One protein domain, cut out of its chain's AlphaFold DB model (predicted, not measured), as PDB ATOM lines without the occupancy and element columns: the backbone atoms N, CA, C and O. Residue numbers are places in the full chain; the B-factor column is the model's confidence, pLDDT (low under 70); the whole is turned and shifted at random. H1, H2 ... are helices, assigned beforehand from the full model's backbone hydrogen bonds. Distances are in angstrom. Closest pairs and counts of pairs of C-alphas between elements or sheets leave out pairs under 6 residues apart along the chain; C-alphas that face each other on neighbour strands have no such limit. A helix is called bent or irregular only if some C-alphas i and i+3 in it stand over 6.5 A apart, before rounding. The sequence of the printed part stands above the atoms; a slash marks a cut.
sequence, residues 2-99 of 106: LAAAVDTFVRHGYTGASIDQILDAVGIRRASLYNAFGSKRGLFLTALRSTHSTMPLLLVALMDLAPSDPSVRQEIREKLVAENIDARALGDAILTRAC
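Overview. This is residues 2 to 99 of the 106 residues of the protein "HTH tetR-type domain-containing protein" of Rhodococcus sp. Leaf258 (UniProt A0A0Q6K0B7). Two helices side by side, H1 and H5, make the middle of a helical body, with H4 packing on H1. H2 and H3 extend the body at the H1 end of its long axis, while at the other end H6 folds back on H5 and H7 crosses the first end of H5, away from H6. The printed part has 98 residues with seven named helices, H1 to H7 in chain order, no named strand, and the class is all helix. It is compact, with a radius of gyration of the C-alphas of 13.4 A and spans of 40 by 30 by 24 A.

Arrangement. H1, residues 2 to 16, and H5, residues 55 to 65, are the hubs, touching three helices each. They touch at a steep tilt of 38 degrees, the same way, with the C-alphas of Val 10 and Leu 57 closest at 5.5 A. H1 forms a hairpin with H2, residues 19 to 26, touching it with residues 4 to 8 alone; the closest C-alphas, Ala 5 and Ile 22, are 5.5 A apart. H3, residues 30 to 37, touches H2 about perpendicular, at 86 degrees, closest at the C-alphas of Leu 23 and Arg 30, 6.6 A. H4, residues 40 to 49, touches H1 at a steep tilt of 56 degrees, the C-alphas of Leu 2 and Ala 47 being closest at 5.9 A. H6, residues 70 to 82, forms a hairpin with H5, touching it with residues 72 to 76 alone; the closest C-alphas, Leu 65 and Val 72, are 6.6 A apart. H4, H5 and H6 are an up-and-down bundle, each running against the one before it. H7, residues 87 to 97, touches H5 about perpendicular, at 81 degrees, closest at the C-alphas of Met 55 and Ala 93, 6.7 A. H6 and H7 are apart. Every O i to N i+4 pair is within hydrogen-bond range in H2 to H7; in H1, 9 of 11 are.

Along the chain. H1 begins at C-alpha 2 (8.518, 18.748, 22.333) and measures 17.3 A; it is irregular, with C-alphas 11 and 14 9.1 A apart. H4 measures 14.3 A, H5 15.0 A and H6 18.5 A. H5 begins at C-alpha 55 (2.782, 19.600, 8.524). H7 measures 15.3 A and ends at C-alpha 97 (9.843, 21.131, 2.084).

Size, cuts and confidence. The C-alphas of Ala 31 and Arg 88 are the two farthest apart, at 40.7 A. The printed part has no cut, and its six links between helices are tight. Its mean pLDDT is 94.2, and no printed residue is under 70.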
ATOM      1  N   LEU A   2       9.199  19.287  23.522       89.69
ATOM      2  CA  LEU A   2       8.518  18.748  22.333       89.69
ATOM      3  C   LEU A   2       8.906  19.482  21.043       89.69
ATOM      4  O   LEU A   2       9.239  18.816  20.078       89.69
ATOM      5  N   ALA A   3       8.983  20.816  21.046       91.44
ATOM      6  CA  ALA A   3       9.420  21.579  19.872       91.44
ATOM      7  C   ALA A   3      10.805  21.150  19.331       91.44
ATOM      8  O   ALA A   3      10.952  20.937  18.135       91.44
ATOM      9  N   ALA A   4      11.799  20.950  20.202       91.44
ATOM     10  CA  ALA A   4      13.137  20.508  19.789       91.44
ATOM     11  C   ALA A   4      13.151  19.048  19.296       91.44
ATOM     12  O   ALA A   4      13.854  18.710  18.343       91.44
ATOM     13  N   ALA A   5      12.333  18.178  19.901       93.38
ATOM     14  CA  ALA A   5      12.152  16.813  19.415       93.38
ATOM     15  C   ALA A   5      11.482  16.792  18.029       93.38
ATOM     16  O   ALA A   5      11.967  16.105  17.134       93.38
ATOM     17  N   VAL A   6      10.417  17.583  17.838       95.69
ATOM     18  CA  VAL A   6       9.735  17.779  16.547       95.69
ATOM     19  C   VAL A   6      10.740  18.209  15.495       95.69
ATOM     20  O   VAL A   6      10.835  17.573  14.456       95.69
ATOM     21  N   ASP A   7      11.530  19.234  15.786       95.06
ATOM     22  CA  ASP A   7      12.536  19.772  14.877       95.06
ATOM     23  C   ASP A   7      13.603  18.724  14.494       95.06
ATOM     24  O   ASP A   7      13.980  18.586  13.331       95.06
ATOM     25  N   THR A   8      14.009  17.882  15.448       96.00
ATOM     26  CA  THR A   8      14.923  16.755  15.193       96.00
ATOM     27  C   THR A   8      14.293  15.702  14.276       96.00
ATOM     28  O   THR A   8      14.919  15.291  13.297       96.00
ATOM     29  N   PHE A   9      13.044  15.295  14.525       96.94
ATOM     30  CA  PHE A   9      12.323  14.366  13.645       96.94
ATOM     31  C   PHE A   9      12.081  14.958  12.257       96.94
ATOM     32  O   PHE A   9      12.235  14.276  11.248       96.94
ATOM     33  N   VAL A  10      11.739  16.241  12.196       96.06
ATOM     34  CA  VAL A  10      11.529  16.969  10.949       96.06
ATOM     35  C   VAL A  10      12.825  17.066  10.156       96.06
ATOM     36  O   VAL A  10      12.758  17.048   8.938       96.06
ATOM     37  N   ARG A  11      14.006  17.138  10.772       95.00
ATOM     38  CA  ARG A  11      15.274  17.145  10.025       95.00
ATOM     39  C   ARG A  11      15.732  15.763   9.579       95.00
ATOM     40  O   ARG A  11      16.192  15.620   8.453       95.00
ATOM     41  N   HIS A  12      15.617  14.767  10.449       96.19
ATOM     42  CA  HIS A  12      16.278  13.471  10.256       96.19
ATOM     43  C   HIS A  12      15.318  12.324   9.913       96.19
ATOM     44  O   HIS A  12      15.755  11.184   9.757       96.19
ATOM     45  N   GLY A  13      14.018  12.603   9.808       96.31
ATOM     46  CA  GLY A  13      12.983  11.576   9.752       96.31
ATOM     47  C   GLY A  13      12.794  10.889  11.104       96.31
ATOM     48  O   GLY A  13      13.506  11.146  12.082       96.31
ATOM     49  N   TYR A  14      11.829   9.978  11.173       96.75
ATOM     50  CA  TYR A  14      11.637   9.156  12.357       96.75
ATOM     51  C   TYR A  14      12.790   8.174  12.495       96.75
ATOM     52  O   TYR A  14      13.363   8.087  13.572       96.75
ATOM     53  N   THR A  15      13.177   7.462  11.434       94.38
ATOM     54  CA  THR A  15      14.228   6.433  11.524       94.38
ATOM     55  C   THR A  15      15.599   7.046  11.812       94.38
ATOM     56  O   THR A  15      16.280   6.583  12.728       94.38
ATOM     57  N   GLY A  16      15.967   8.123  11.110       95.38
ATOM     58  CA  GLY A  16      17.287   8.752  11.226       95.38
ATOM     59  C   GLY A  16      17.512   9.565  12.503       95.38
ATOM     60  O   GLY A  16      18.654   9.700  12.931       95.38
ATOM     61  N   ALA A  17      16.462  10.075  13.156       96.19
ATOM     62  CA  ALA A  17      16.610  10.801  14.418       96.19
ATOM     63  C   ALA A  17      17.060   9.868  15.557       96.19
ATOM     64  O   ALA A  17      16.319   8.983  15.976       96.19
ATOM     65  N   SER A  18      18.245  10.058  16.121       94.38
ATOM     66  CA  SER A  18      18.676   9.302  17.304       94.38
ATOM     67  C   SER A  18      18.111   9.899  18.598       94.38
ATOM     68  O   SER A  18      17.787  11.083  18.671       94.38
ATOM     69  N   ILE A  19      18.003   9.078  19.650       93.62
ATOM     70  CA  ILE A  19      17.652   9.590  20.983       93.62
ATOM     71  C   ILE A  19      18.718  10.569  21.480       93.62
ATOM     72  O   ILE A  19      18.349  11.577  22.064       93.62
ATOM     73  N   ASP A  20      20.002  10.321  21.219       93.38
ATOM     74  CA  ASP A  20      21.080  11.222  21.643       93.38
ATOM     75  C   ASP A  20      20.941  12.614  21.022       93.38
ATOM     76  O   ASP A  20      20.899  13.590  21.759       93.38
ATOM     77  N   GLN A  21      20.689  12.711  19.711       93.81
ATOM     78  CA  GLN A  21      20.411  14.001  19.059       93.81
ATOM     79  C   GLN A  21      19.223  14.741  19.688       93.81
ATOM     80  O   GLN A  21      19.256  15.960  19.843       93.81
ATOM     81  N   ILE A  22      18.165  14.013  20.059       92.69
ATOM     82  CA  ILE A  22      17.000  14.604  20.727       92.69
ATOM     83  C   ILE A  22      17.377  15.101  22.129       92.69
ATOM     84  O   ILE A  22      16.945  16.178  22.533       92.69
ATOM     85  N   LEU A  23      18.160  14.327  22.883       92.94
ATOM     86  CA  LEU A  23      18.601  14.699  24.227       92.94
ATOM     87  C   LEU A  23      19.511  15.925  24.197       92.94
ATOM     88  O   LEU A  23      19.288  16.842  24.989       92.94
ATOM     89  N   ASP A  24      20.449  15.972  23.254       91.81
ATOM     90  CA  ASP A  24      21.355  17.101  23.041       91.81
ATOM     91  C   ASP A  24      20.575  18.371  22.681       91.81
ATOM     92  O   ASP A  24      20.818  19.435  23.246       91.81
ATOM     93  N   ALA A  25      19.566  18.256  21.810       89.19
ATOM     94  CA  ALA A  25      18.722  19.383  21.418       89.19
ATOM     95  C   ALA A  25      17.804  19.886  22.549       89.19
ATOM     96  O   ALA A  25      17.427  21.058  22.578       89.19
ATOM     97  N   VAL A  26      17.392  19.006  23.465       88.44
ATOM     98  CA  VAL A  26      16.476  19.341  24.568       88.44
ATOM     99  C   VAL A  26      17.229  19.765  25.839       88.44
ATOM    100  O   VAL A  26      16.660  20.490  26.656       88.44
ATOM    101  N   GLY A  27      18.474  19.319  26.026       88.94
ATOM    102  CA  GLY A  27      19.277  19.580  27.225       88.94
ATOM    103  C   GLY A  27      18.859  18.749  28.444       88.94
ATOM    104  O   GLY A  27      18.983  19.206  29.579       88.94
ATOM    105  N   ILE A  28      18.324  17.540  28.234       89.25
ATOM    106  CA  ILE A  28      17.873  16.651  29.319       89.25
ATOM    107  C   ILE A  28      18.622  15.326  29.328       89.25
ATOM    108  O   ILE A  28      19.212  14.894  28.343       89.25
ATOM    109  N   ARG A  29      18.526  14.622  30.457       91.62
ATOM    110  CA  ARG A  29      19.059  13.267  30.589       91.62
ATOM    111  C   ARG A  29      18.120  12.243  29.955       91.62
ATOM    112  O   ARG A  29      16.898  12.356  30.040       91.62
ATOM    113  N   ARG A  30      18.715  11.169  29.434       93.06
ATOM    114  CA  ARG A  30      18.019  10.015  28.845       93.06
ATOM    115  C   ARG A  30      16.916   9.440  29.736       93.06
ATOM    116  O   ARG A  30      15.815   9.188  29.258       93.06
ATOM    117  N   ALA A  31      17.198   9.275  31.028       93.00
ATOM    118  CA  ALA A  31      16.229   8.753  31.993       93.00
ATOM    119  C   ALA A  31      14.974   9.637  32.093       93.00
ATOM    120  O   ALA A  31      13.865   9.120  32.119       93.00
ATOM    121  N   SER A  32      15.125  10.965  32.071       92.62
ATOM    122  CA  SER A  32      13.994  11.899  32.116       92.62
ATOM    123  C   SER A  32      13.109  11.786  30.874       92.62
ATOM    124  O   SER A  32      11.888  11.811  30.995       92.62
ATOM    125  N   LEU A  33      13.712  11.609  29.693       92.56
ATOM    126  CA  LEU A  33      12.972  11.401  28.445       92.56
ATOM    127  C   LEU A  33      12.157  10.106  28.499       92.56
ATOM    128  O   LEU A  33      10.960  10.122  28.221       92.56
ATOM    129  N   TYR A  34      12.778   8.988  28.879       94.06
ATOM    130  CA  TYR A  34      12.065   7.711  28.960       94.06
ATOM    131  C   TYR A  34      11.027   7.684  30.084       94.06
ATOM    132  O   TYR A  34       9.966   7.105  29.889       94.06
ATOM    133  N   ASN A  35      11.259   8.362  31.207       94.06
ATOM    134  CA  ASN A  35      10.240   8.495  32.249       94.06
ATOM    135  C   ASN A  35       9.014   9.277  31.753       94.06
ATOM    136  O   ASN A  35       7.894   8.945  32.120       94.06
ATOM    137  N   ALA A  36       9.216  10.300  30.917       92.94
ATOM    138  CA  ALA A  36       8.127  11.121  30.397       92.94
ATOM    139  C   ALA A  36       7.368  10.463  29.231       92.94
ATOM    140  O   ALA A  36       6.152  10.607  29.138       92.94
ATOM    141  N   PHE A  37       8.068   9.758  28.335       94.94
ATOM    142  CA  PHE A  37       7.482   9.290  27.068       94.94
ATOM    143  C   PHE A  37       7.604   7.784  26.818       94.94
ATOM    144  O   PHE A  37       7.090   7.284  25.819       94.94
ATOM    145  N   GLY A  38       8.322   7.049  27.665       95.19
ATOM    146  CA  GLY A  38       8.535   5.600  27.579       95.19
ATOM    147  C   GLY A  38       9.442   5.144  26.434       95.19
ATOM    148  O   GLY A  38      10.214   4.203  26.585       95.19
ATOM    149  N   SER A  39       9.389   5.798  25.275       95.00
ATOM    150  CA  SER A  39      10.165   5.437  24.089       95.00
ATOM    151  C   SER A  39      10.284   6.600  23.102       95.00
ATOM    152  O   SER A  39       9.556   7.588  23.188       95.00
ATOM    153  N   LYS A  40      11.159   6.450  22.096       94.88
ATOM    154  CA  LYS A  40      11.215   7.346  20.927       94.88
ATOM    155  C   LYS A  40       9.862   7.432  20.216       94.88
ATOM    156  O   LYS A  40       9.433   8.517  19.837       94.88
ATOM    157  N   ARG A  41       9.182   6.287  20.083       96.00
ATOM    158  CA  ARG A  41       7.836   6.190  19.508       96.00
ATOM    159  C   ARG A  41       6.825   6.968  20.340       96.00
ATOM    160  O   ARG A  41       6.058   7.743  19.788       96.00
ATOM    161  N   GLY A  42       6.849   6.787  21.660       95.75
ATOM    162  CA  GLY A  42       5.976   7.512  22.579       95.75
ATOM    163  C   GLY A  42       6.183   9.020  22.480       95.75
ATOM    164  O   GLY A  42       5.215   9.748  22.300       95.75
ATOM    165  N   LEU A  43       7.439   9.478  22.460       95.56
ATOM    166  CA  LEU A  43       7.767  10.891  22.269       95.56
ATOM    167  C   LEU A  43       7.237  11.422  20.930       95.56
ATOM    168  O   LEU A  43       6.639  12.496  20.891       95.56
ATOM    169  N   PHE A  44       7.433  10.672  19.844       96.44
ATOM    170  CA  PHE A  44       6.939  11.054  18.523       96.44
ATOM    171  C   PHE A  44       5.411  11.174  18.499       96.44
ATOM    172  O   PHE A  44       4.885  12.173  18.017       96.44
ATOM    173  N   LEU A  45       4.691  10.198  19.059       96.25
ATOM    174  CA  LEU A  45       3.229  10.232  19.126       96.25
ATOM    175  C   LEU A  45       2.715  11.366  20.013       96.25
ATOM    176  O   LEU A  45       1.764  12.050  19.643       96.25
ATOM    177  N   THR A  46       3.364  11.627  21.151       95.75
ATOM    178  CA  THR A  46       3.033  12.788  21.984       95.75
ATOM    179  C   THR A  46       3.215  14.084  21.198       95.75
ATOM    180  O   THR A  46       2.338  14.943  21.234       95.75
ATOM    181  N   ALA A  47       4.304  14.215  20.438       95.12
ATOM    182  CA  ALA A  47       4.523  15.367  19.575       95.12
ATOM    183  C   ALA A  47       3.446  15.486  18.480       95.12
ATOM    184  O   ALA A  47       2.876  16.564  18.312       95.12
ATOM    185  N   LEU A  48       3.105  14.381  17.809       95.00
ATOM    186  CA  LEU A  48       2.107  14.320  16.733       95.00
ATOM    187  C   LEU A  48       0.689  14.700  17.194       95.00
ATOM    188  O   LEU A  48      -0.057  15.316  16.429       95.00
ATOM    189  N   ARG A  49       0.330  14.361  18.436       94.06
ATOM    190  CA  ARG A  49      -0.969  14.687  19.052       94.06
ATOM    191  C   ARG A  49      -1.008  16.066  19.710       94.06
ATOM    192  O   ARG A  49      -2.083  16.566  20.018       94.06
ATOM    193  N   SER A  50       0.151  16.667  19.973       91.69
ATOM    194  CA  SER A  50       0.244  17.965  20.644       91.69
ATOM    195  C   SER A  50      -0.011  19.139  19.697       91.69
ATOM    196  O   SER A  50       0.025  19.004  18.475       91.69
ATOM    197  N   THR A  51      -0.147  20.334  20.269       83.25
ATOM    198  CA  THR A  51      -0.161  21.608  19.529       83.25
ATOM    199  C   THR A  51       1.145  21.895  18.774       83.25
ATOM    200  O   THR A  51       1.164  22.759  17.906       83.25
ATOM    201  N   HIS A  52       2.235  21.174  19.066       80.06
ATOM    202  CA  HIS A  52       3.490  21.246  18.307       80.06
ATOM    203  C   HIS A  52       3.500  20.360  17.057       80.06
ATOM    204  O   HIS A  52       4.517  20.283  16.365       80.06
ATOM    205  N   SER A  53       2.403  19.660  16.775       86.38
ATOM    206  CA  SER A  53       2.259  18.906  15.541       86.38
ATOM    207  C   SER A  53       2.233  19.865  14.356       86.38
ATOM    208  O   SER A  53       1.439  20.799  14.310       86.38
ATOM    209  N   THR A  54       3.136  19.650  13.404       92.38
ATOM    210  CA  THR A  54       3.298  20.497  12.219       92.38
ATOM    211  C   THR A  54       3.143  19.661  10.954       92.38
ATOM    212  O   THR A  54       3.348  18.445  10.987       92.38
ATOM    213  N   MET A  55       2.837  20.300   9.818       94.69
ATOM    214  CA  MET A  55       2.782  19.600   8.524       94.69
ATOM    215  C   MET A  55       4.051  18.782   8.226       94.69
ATOM    216  O   MET A  55       3.921  17.608   7.888       94.69
ATOM    217  N   PRO A  56       5.281  19.299   8.427       95.62
ATOM    218  CA  PRO A  56       6.487  18.498   8.231       95.62
ATOM    219  C   PRO A  56       6.571  17.259   9.133       95.62
ATOM    220  O   PRO A  56       7.034  16.215   8.680       95.62
ATOM    221  N   LEU A  57       6.104  17.339  10.384       96.31
ATOM    222  CA  LEU A  57       6.066  16.179  11.278       96.31
ATOM    223  C   LEU A  57       5.039  15.141  10.806       96.31
ATOM    224  O   LEU A  57       5.308  13.942  10.856       96.31
ATOM    225  N   LEU A  58       3.883  15.599  10.320       96.56
ATOM    226  CA  LEU A  58       2.865  14.726   9.745       96.56
ATOM    227  C   LEU A  58       3.390  13.987   8.508       96.56
ATOM    228  O   LEU A  58       3.157  12.787   8.378       96.56
ATOM    229  N   LEU A  59       4.152  14.664   7.643       96.62
ATOM    230  CA  LEU A  59       4.819  14.031   6.502       96.62
ATOM    231  C   LEU A  59       5.813  12.953   6.951       96.62
ATOM    232  O   LEU A  59       5.816  11.861   6.390       96.62
ATOM    233  N   VAL A  60       6.607  13.209   7.996       97.50
ATOM    234  CA  VAL A  60       7.493  12.184   8.578       97.50
ATOM    235  C   VAL A  60       6.686  10.983   9.080       97.50
ATOM    236  O   VAL A  60       7.045   9.841   8.801       97.50
ATOM    237  N   ALA A  61       5.569  11.216   9.774       97.50
ATOM    238  CA  ALA A  61       4.705  10.140  10.257       97.50
ATOM    239  C   ALA A  61       4.125   9.304   9.100       97.50
ATOM    240  O   ALA A  61       4.121   8.074   9.170       97.50
ATOM    241  N   LEU A  62       3.671   9.970   8.033       96.56
ATOM    242  CA  LEU A  62       3.124   9.357   6.819       96.56
ATOM    243  C   LEU A  62       4.146   8.497   6.065       96.56
ATOM    244  O   LEU A  62       3.774   7.458   5.527       96.56
ATOM    245  N   MET A  63       5.409   8.921   6.007       95.56
ATOM    246  CA  MET A  63       6.441   8.230   5.226       95.56
ATOM    247  C   MET A  63       7.142   7.124   6.014       95.56
ATOM    248  O   MET A  63       7.360   6.041   5.477       95.56
ATOM    249  N   ASP A  64       7.473   7.369   7.281       97.31
ATOM    250  CA  ASP A  64       8.390   6.491   8.015       97.31
ATOM    251  C   ASP A  64       7.667   5.495   8.928       97.31
ATOM    252  O   ASP A  64       8.162   4.395   9.163       97.31
ATOM    253  N   LEU A  65       6.518   5.882   9.488       97.06
ATOM    254  CA  LEU A  65       5.816   5.095  10.508       97.06
ATOM    255  C   LEU A  65       4.551   4.444   9.958       97.06
ATOM    256  O   LEU A  65       4.334   3.247  10.141       97.06
ATOM    257  N   ALA A  66       3.718   5.226   9.274       97.38
ATOM    258  CA  ALA A  66       2.430   4.795   8.753       97.38
ATOM    259  C   ALA A  66       2.498   3.522   7.880       97.38
ATOM    260  O   ALA A  66       1.622   2.667   8.040       97.38
ATOM    261  N   PRO A  67       3.501   3.299   7.005       97.25
ATOM    262  CA  PRO A  67       3.538   2.082   6.191       97.25
ATOM    263  C   PRO A  67       3.576   0.798   7.032       97.25
ATOM    264  O   PRO A  67       2.889  -0.172   6.717       97.25
ATOM    265  N   SER A  68       4.302   0.813   8.151       96.25
ATOM    266  CA  SER A  68       4.519  -0.356   9.011       96.25
ATOM    267  C   SER A  68       3.702  -0.365  10.307       96.25
ATOM    268  O   SER A  68       3.616  -1.406  10.950       96.25
ATOM    269  N   ASP A  69       3.090   0.753  10.705       97.19
ATOM    270  CA  ASP A  69       2.376   0.886  11.981       97.19
ATOM    271  C   ASP A  69       0.885   1.229  11.758       97.19
ATOM    272  O   ASP A  69       0.533   2.387  11.497       97.19
ATOM    273  N   PRO A  70      -0.027   0.237  11.866       96.88
ATOM    274  CA  PRO A  70      -1.465   0.450  11.697       96.88
ATOM    275  C   PRO A  70      -2.075   1.454  12.674       96.88
ATOM    276  O   PRO A  70      -3.019   2.153  12.306       96.88
ATOM    277  N   SER A  71      -1.545   1.541  13.895       96.06
ATOM    278  CA  SER A  71      -2.060   2.479  14.893       96.06
ATOM    279  C   SER A  71      -1.700   3.918  14.530       96.06
ATOM    280  O   SER A  71      -2.566   4.786  14.556       96.06
ATOM    281  N   VAL A  72      -0.476   4.152  14.040       96.50
ATOM    282  CA  VAL A  72      -0.067   5.467  13.522       96.50
ATOM    283  C   VAL A  72      -0.903   5.855  12.301       96.50
ATOM    284  O   VAL A  72      -1.325   7.003  12.194       96.50
ATOM    285  N   ARG A  73      -1.213   4.911  11.395       97.50
ATOM    286  CA  ARG A  73      -2.125   5.194  10.267       97.50
ATOM    287  C   ARG A  73      -3.490   5.671  10.726       97.50
ATOM    288  O   ARG A  73      -4.056   6.563  10.100       97.50
ATOM    289  N   GLN A  74      -4.037   5.044  11.764       96.62
ATOM    290  CA  GLN A  74      -5.337   5.421  12.300       96.62
ATOM    291  C   GLN A  74      -5.296   6.830  12.900       96.62
ATOM    292  O   GLN A  74      -6.139   7.649  12.549       96.62
ATOM    293  N   GLU A  75      -4.271   7.148  13.689       94.69
ATOM    294  CA  GLU A  75      -4.089   8.492  14.253       94.69
ATOM    295  C   GLU A  75      -3.946   9.570  13.174       94.69
ATOM    296  O   GLU A  75      -4.551  10.636  13.263       94.69
ATOM    297  N   ILE A  76      -3.171   9.290  12.120       95.94
ATOM    298  CA  ILE A  76      -3.029  10.210  10.990       95.94
ATOM    299  C   ILE A  76      -4.377  10.416  10.303       95.94
ATOM    300  O   ILE A  76      -4.736  11.554  10.026       95.94
ATOM    301  N   ARG A  77      -5.145   9.347  10.052       96.19
ATOM    302  CA  ARG A  77      -6.476   9.450   9.435       96.19
ATOM    303  C   ARG A  77      -7.397  10.358  10.248       96.19
ATOM    304  O   ARG A  77      -8.033  11.235   9.676       96.19
ATOM    305  N   GLU A  78      -7.448  10.158  11.560       94.88
ATOM    306  CA  GLU A  78      -8.251  10.981  12.468       94.88
ATOM    307  C   GLU A  78      -7.816  12.445  12.426       94.88
ATOM    308  O   GLU A  78      -8.657  13.332  12.301       94.88
ATOM    309  N   LYS A  79      -6.504  12.700  12.441       94.25
ATOM    310  CA  LYS A  79      -5.952  14.053  12.360       94.25
ATOM    311  C   LYS A  79      -6.258  14.734  11.023       94.25
ATOM    312  O   LYS A  79      -6.666  15.890  11.023       94.25
ATOM    313  N   LEU A  80      -6.103  14.027   9.899       95.00
ATOM    314  CA  LEU A  80      -6.413  14.553   8.564       95.00
ATOM    315  C   LEU A  80      -7.877  14.996   8.470       95.00
ATOM    316  O   LEU A  80      -8.158  16.069   7.945       95.00
ATOM    317  N   VAL A  81      -8.798  14.200   9.022       95.81
ATOM    318  CA  VAL A  81     -10.227  14.538   9.066       95.81
ATOM    319  C   VAL A  81     -10.487  15.711  10.012       95.81
ATOM    320  O   VAL A  81     -11.151  16.665   9.622       95.81
ATOM    321  N   ALA A  82      -9.956  15.670  11.235       93.88
ATOM    322  CA  ALA A  82     -10.204  16.696  12.249       93.88
ATOM    323  C   ALA A  82      -9.695  18.087  11.834       93.88
ATOM    324  O   ALA A  82     -10.324  19.095  12.148       93.88
ATOM    325  N   GLU A  83      -8.573  18.143  11.116       93.38
ATOM    326  CA  GLU A  83      -7.946  19.391  10.664       93.38
ATOM    327  C   GLU A  83      -8.298  19.748   9.211       93.38
ATOM    328  O   GLU A  83      -7.792  20.741   8.693       93.38
ATOM    329  N   ASN A  84      -9.180  18.977   8.560       95.38
ATOM    330  CA  ASN A  84      -9.559  19.135   7.150       95.38
ATOM    331  C   ASN A  84      -8.343  19.225   6.207       95.38
ATOM    332  O   ASN A  84      -8.306  20.037   5.282       95.38
ATOM    333  N   ILE A  85      -7.330  18.391   6.451       95.19
ATOM    334  CA  ILE A  85      -6.118  18.330   5.632       95.19
ATOM    335  C   ILE A  85      -6.389  17.410   4.444       95.19
ATOM    336  O   ILE A  85      -6.557  16.197   4.599       95.19
ATOM    337  N   ASP A  86      -6.396  17.985   3.248       94.25
ATOM    338  CA  ASP A  86      -6.597  17.252   2.006       94.25
ATOM    339  C   ASP A  86      -5.269  16.853   1.329       94.25
ATOM    340  O   ASP A  86      -4.161  17.203   1.751       94.25
ATOM    341  N   ALA A  87      -5.378  16.090   0.239       93.44
ATOM    342  CA  ALA A  87      -4.218  15.659  -0.537       93.44
ATOM    343  C   ALA A  87      -3.442  16.836  -1.157       93.44
ATOM    344  O   ALA A  87      -2.232  16.729  -1.359       93.44
ATOM    345  N   ARG A  88      -4.113  17.960  -1.446       93.62
ATOM    346  CA  ARG A  88      -3.471  19.150  -2.013       93.62
ATOM    347  C   ARG A  88      -2.568  19.815  -0.981       93.62
ATOM    348  O   ARG A  88      -1.417  20.088  -1.301       93.62
ATOM    349  N   ALA A  89      -3.050  20.007   0.243       93.88
ATOM    350  CA  ALA A  89      -2.274  20.562   1.346       93.88
ATOM    351  C   ALA A  89      -1.027  19.714   1.641       93.88
ATOM    352  O   ALA A  89       0.066  20.256   1.810       93.88
ATOM    353  N   LEU A  90      -1.163  18.382   1.632       94.56
ATOM    354  CA  LEU A  90      -0.021  17.470   1.774       94.56
ATOM    355  C   LEU A  90       0.972  17.609   0.611       94.56
ATOM    356  O   LEU A  90       2.178  17.674   0.842       94.56
ATOM    357  N   GLY A  91       0.479  17.688  -0.628       94.00
ATOM    358  CA  GLY A  91       1.314  17.899  -1.810       94.00
ATOM    359  C   GLY A  91       2.091  19.217  -1.753       94.00
ATOM    360  O   GLY A  91       3.307  19.225  -1.934       94.00
ATOM    361  N   ASP A  92       1.414  20.319  -1.429       94.12
ATOM    362  CA  ASP A  92       2.030  21.642  -1.311       94.12
ATOM    363  C   ASP A  92       3.059  21.678  -0.160       94.12
ATOM    364  O   ASP A  92       4.134  22.270  -0.302       94.12
ATOM    365  N   ALA A  93       2.804  20.974   0.950       92.62
ATOM    366  CA  ALA A  93       3.762  20.828   2.048       92.62
ATOM    367  C   ALA A  93       5.026  20.049   1.636       92.62
ATOM    368  O   ALA A  93       6.134  20.441   2.013       92.62
ATOM    369  N   ILE A  94       4.889  18.976   0.845       94.69
ATOM    370  CA  ILE A  94       6.031  18.212   0.313       94.69
ATOM    371  C   ILE A  94       6.878  19.089  -0.613       94.69
ATOM    372  O   ILE A  94       8.100  19.121  -0.472       94.69
ATOM    373  N   LEU A  95       6.241  19.835  -1.521       94.81
ATOM    374  CA  LEU A  95       6.934  20.736  -2.447       94.81
ATOM    375  C   LEU A  95       7.670  21.855  -1.705       94.81
ATOM    376  O   LEU A  95       8.856  22.076  -1.946       94.81
ATOM    377  N   THR A  96       6.999  22.490  -0.742       92.75
ATOM    378  CA  THR A  96       7.592  23.527   0.117       92.75
ATOM    379  C   THR A  96       8.829  22.998   0.833       92.75
ATOM    380  O   THR A  96       9.877  23.641   0.852       92.75
ATOM    381  N   ARG A  97       8.737  21.787   1.388       90.06
ATOM    382  CA  ARG A  97       9.843  21.131   2.084       90.06
ATOM    383  C   ARG A  97      11.006  20.774   1.154       90.06
ATOM    384  O   ARG A  97      12.150  20.788   1.597       90.06
ATOM    385  N   ALA A  98      10.721  20.467  -0.108       92.69
ATOM    386  CA  ALA A  98      11.726  20.242  -1.141       92.69
ATOM    387  C   ALA A  98      12.284  21.548  -1.747       92.69
ATOM    388  O   ALA A  98      13.108  21.480  -2.655       92.69
ATOM    389  N   CYS A  99      11.840  22.719  -1.271       92.75
ATOM    390  CA  CYS A  99      12.148  24.028  -1.856       92.75
ATOM    391  C   CYS A  99      11.762  24.129  -3.345       92.75
ATOM    392  O   CYS A  99      12.441  24.789  -4.128       92.75
TER     393      CYS A  99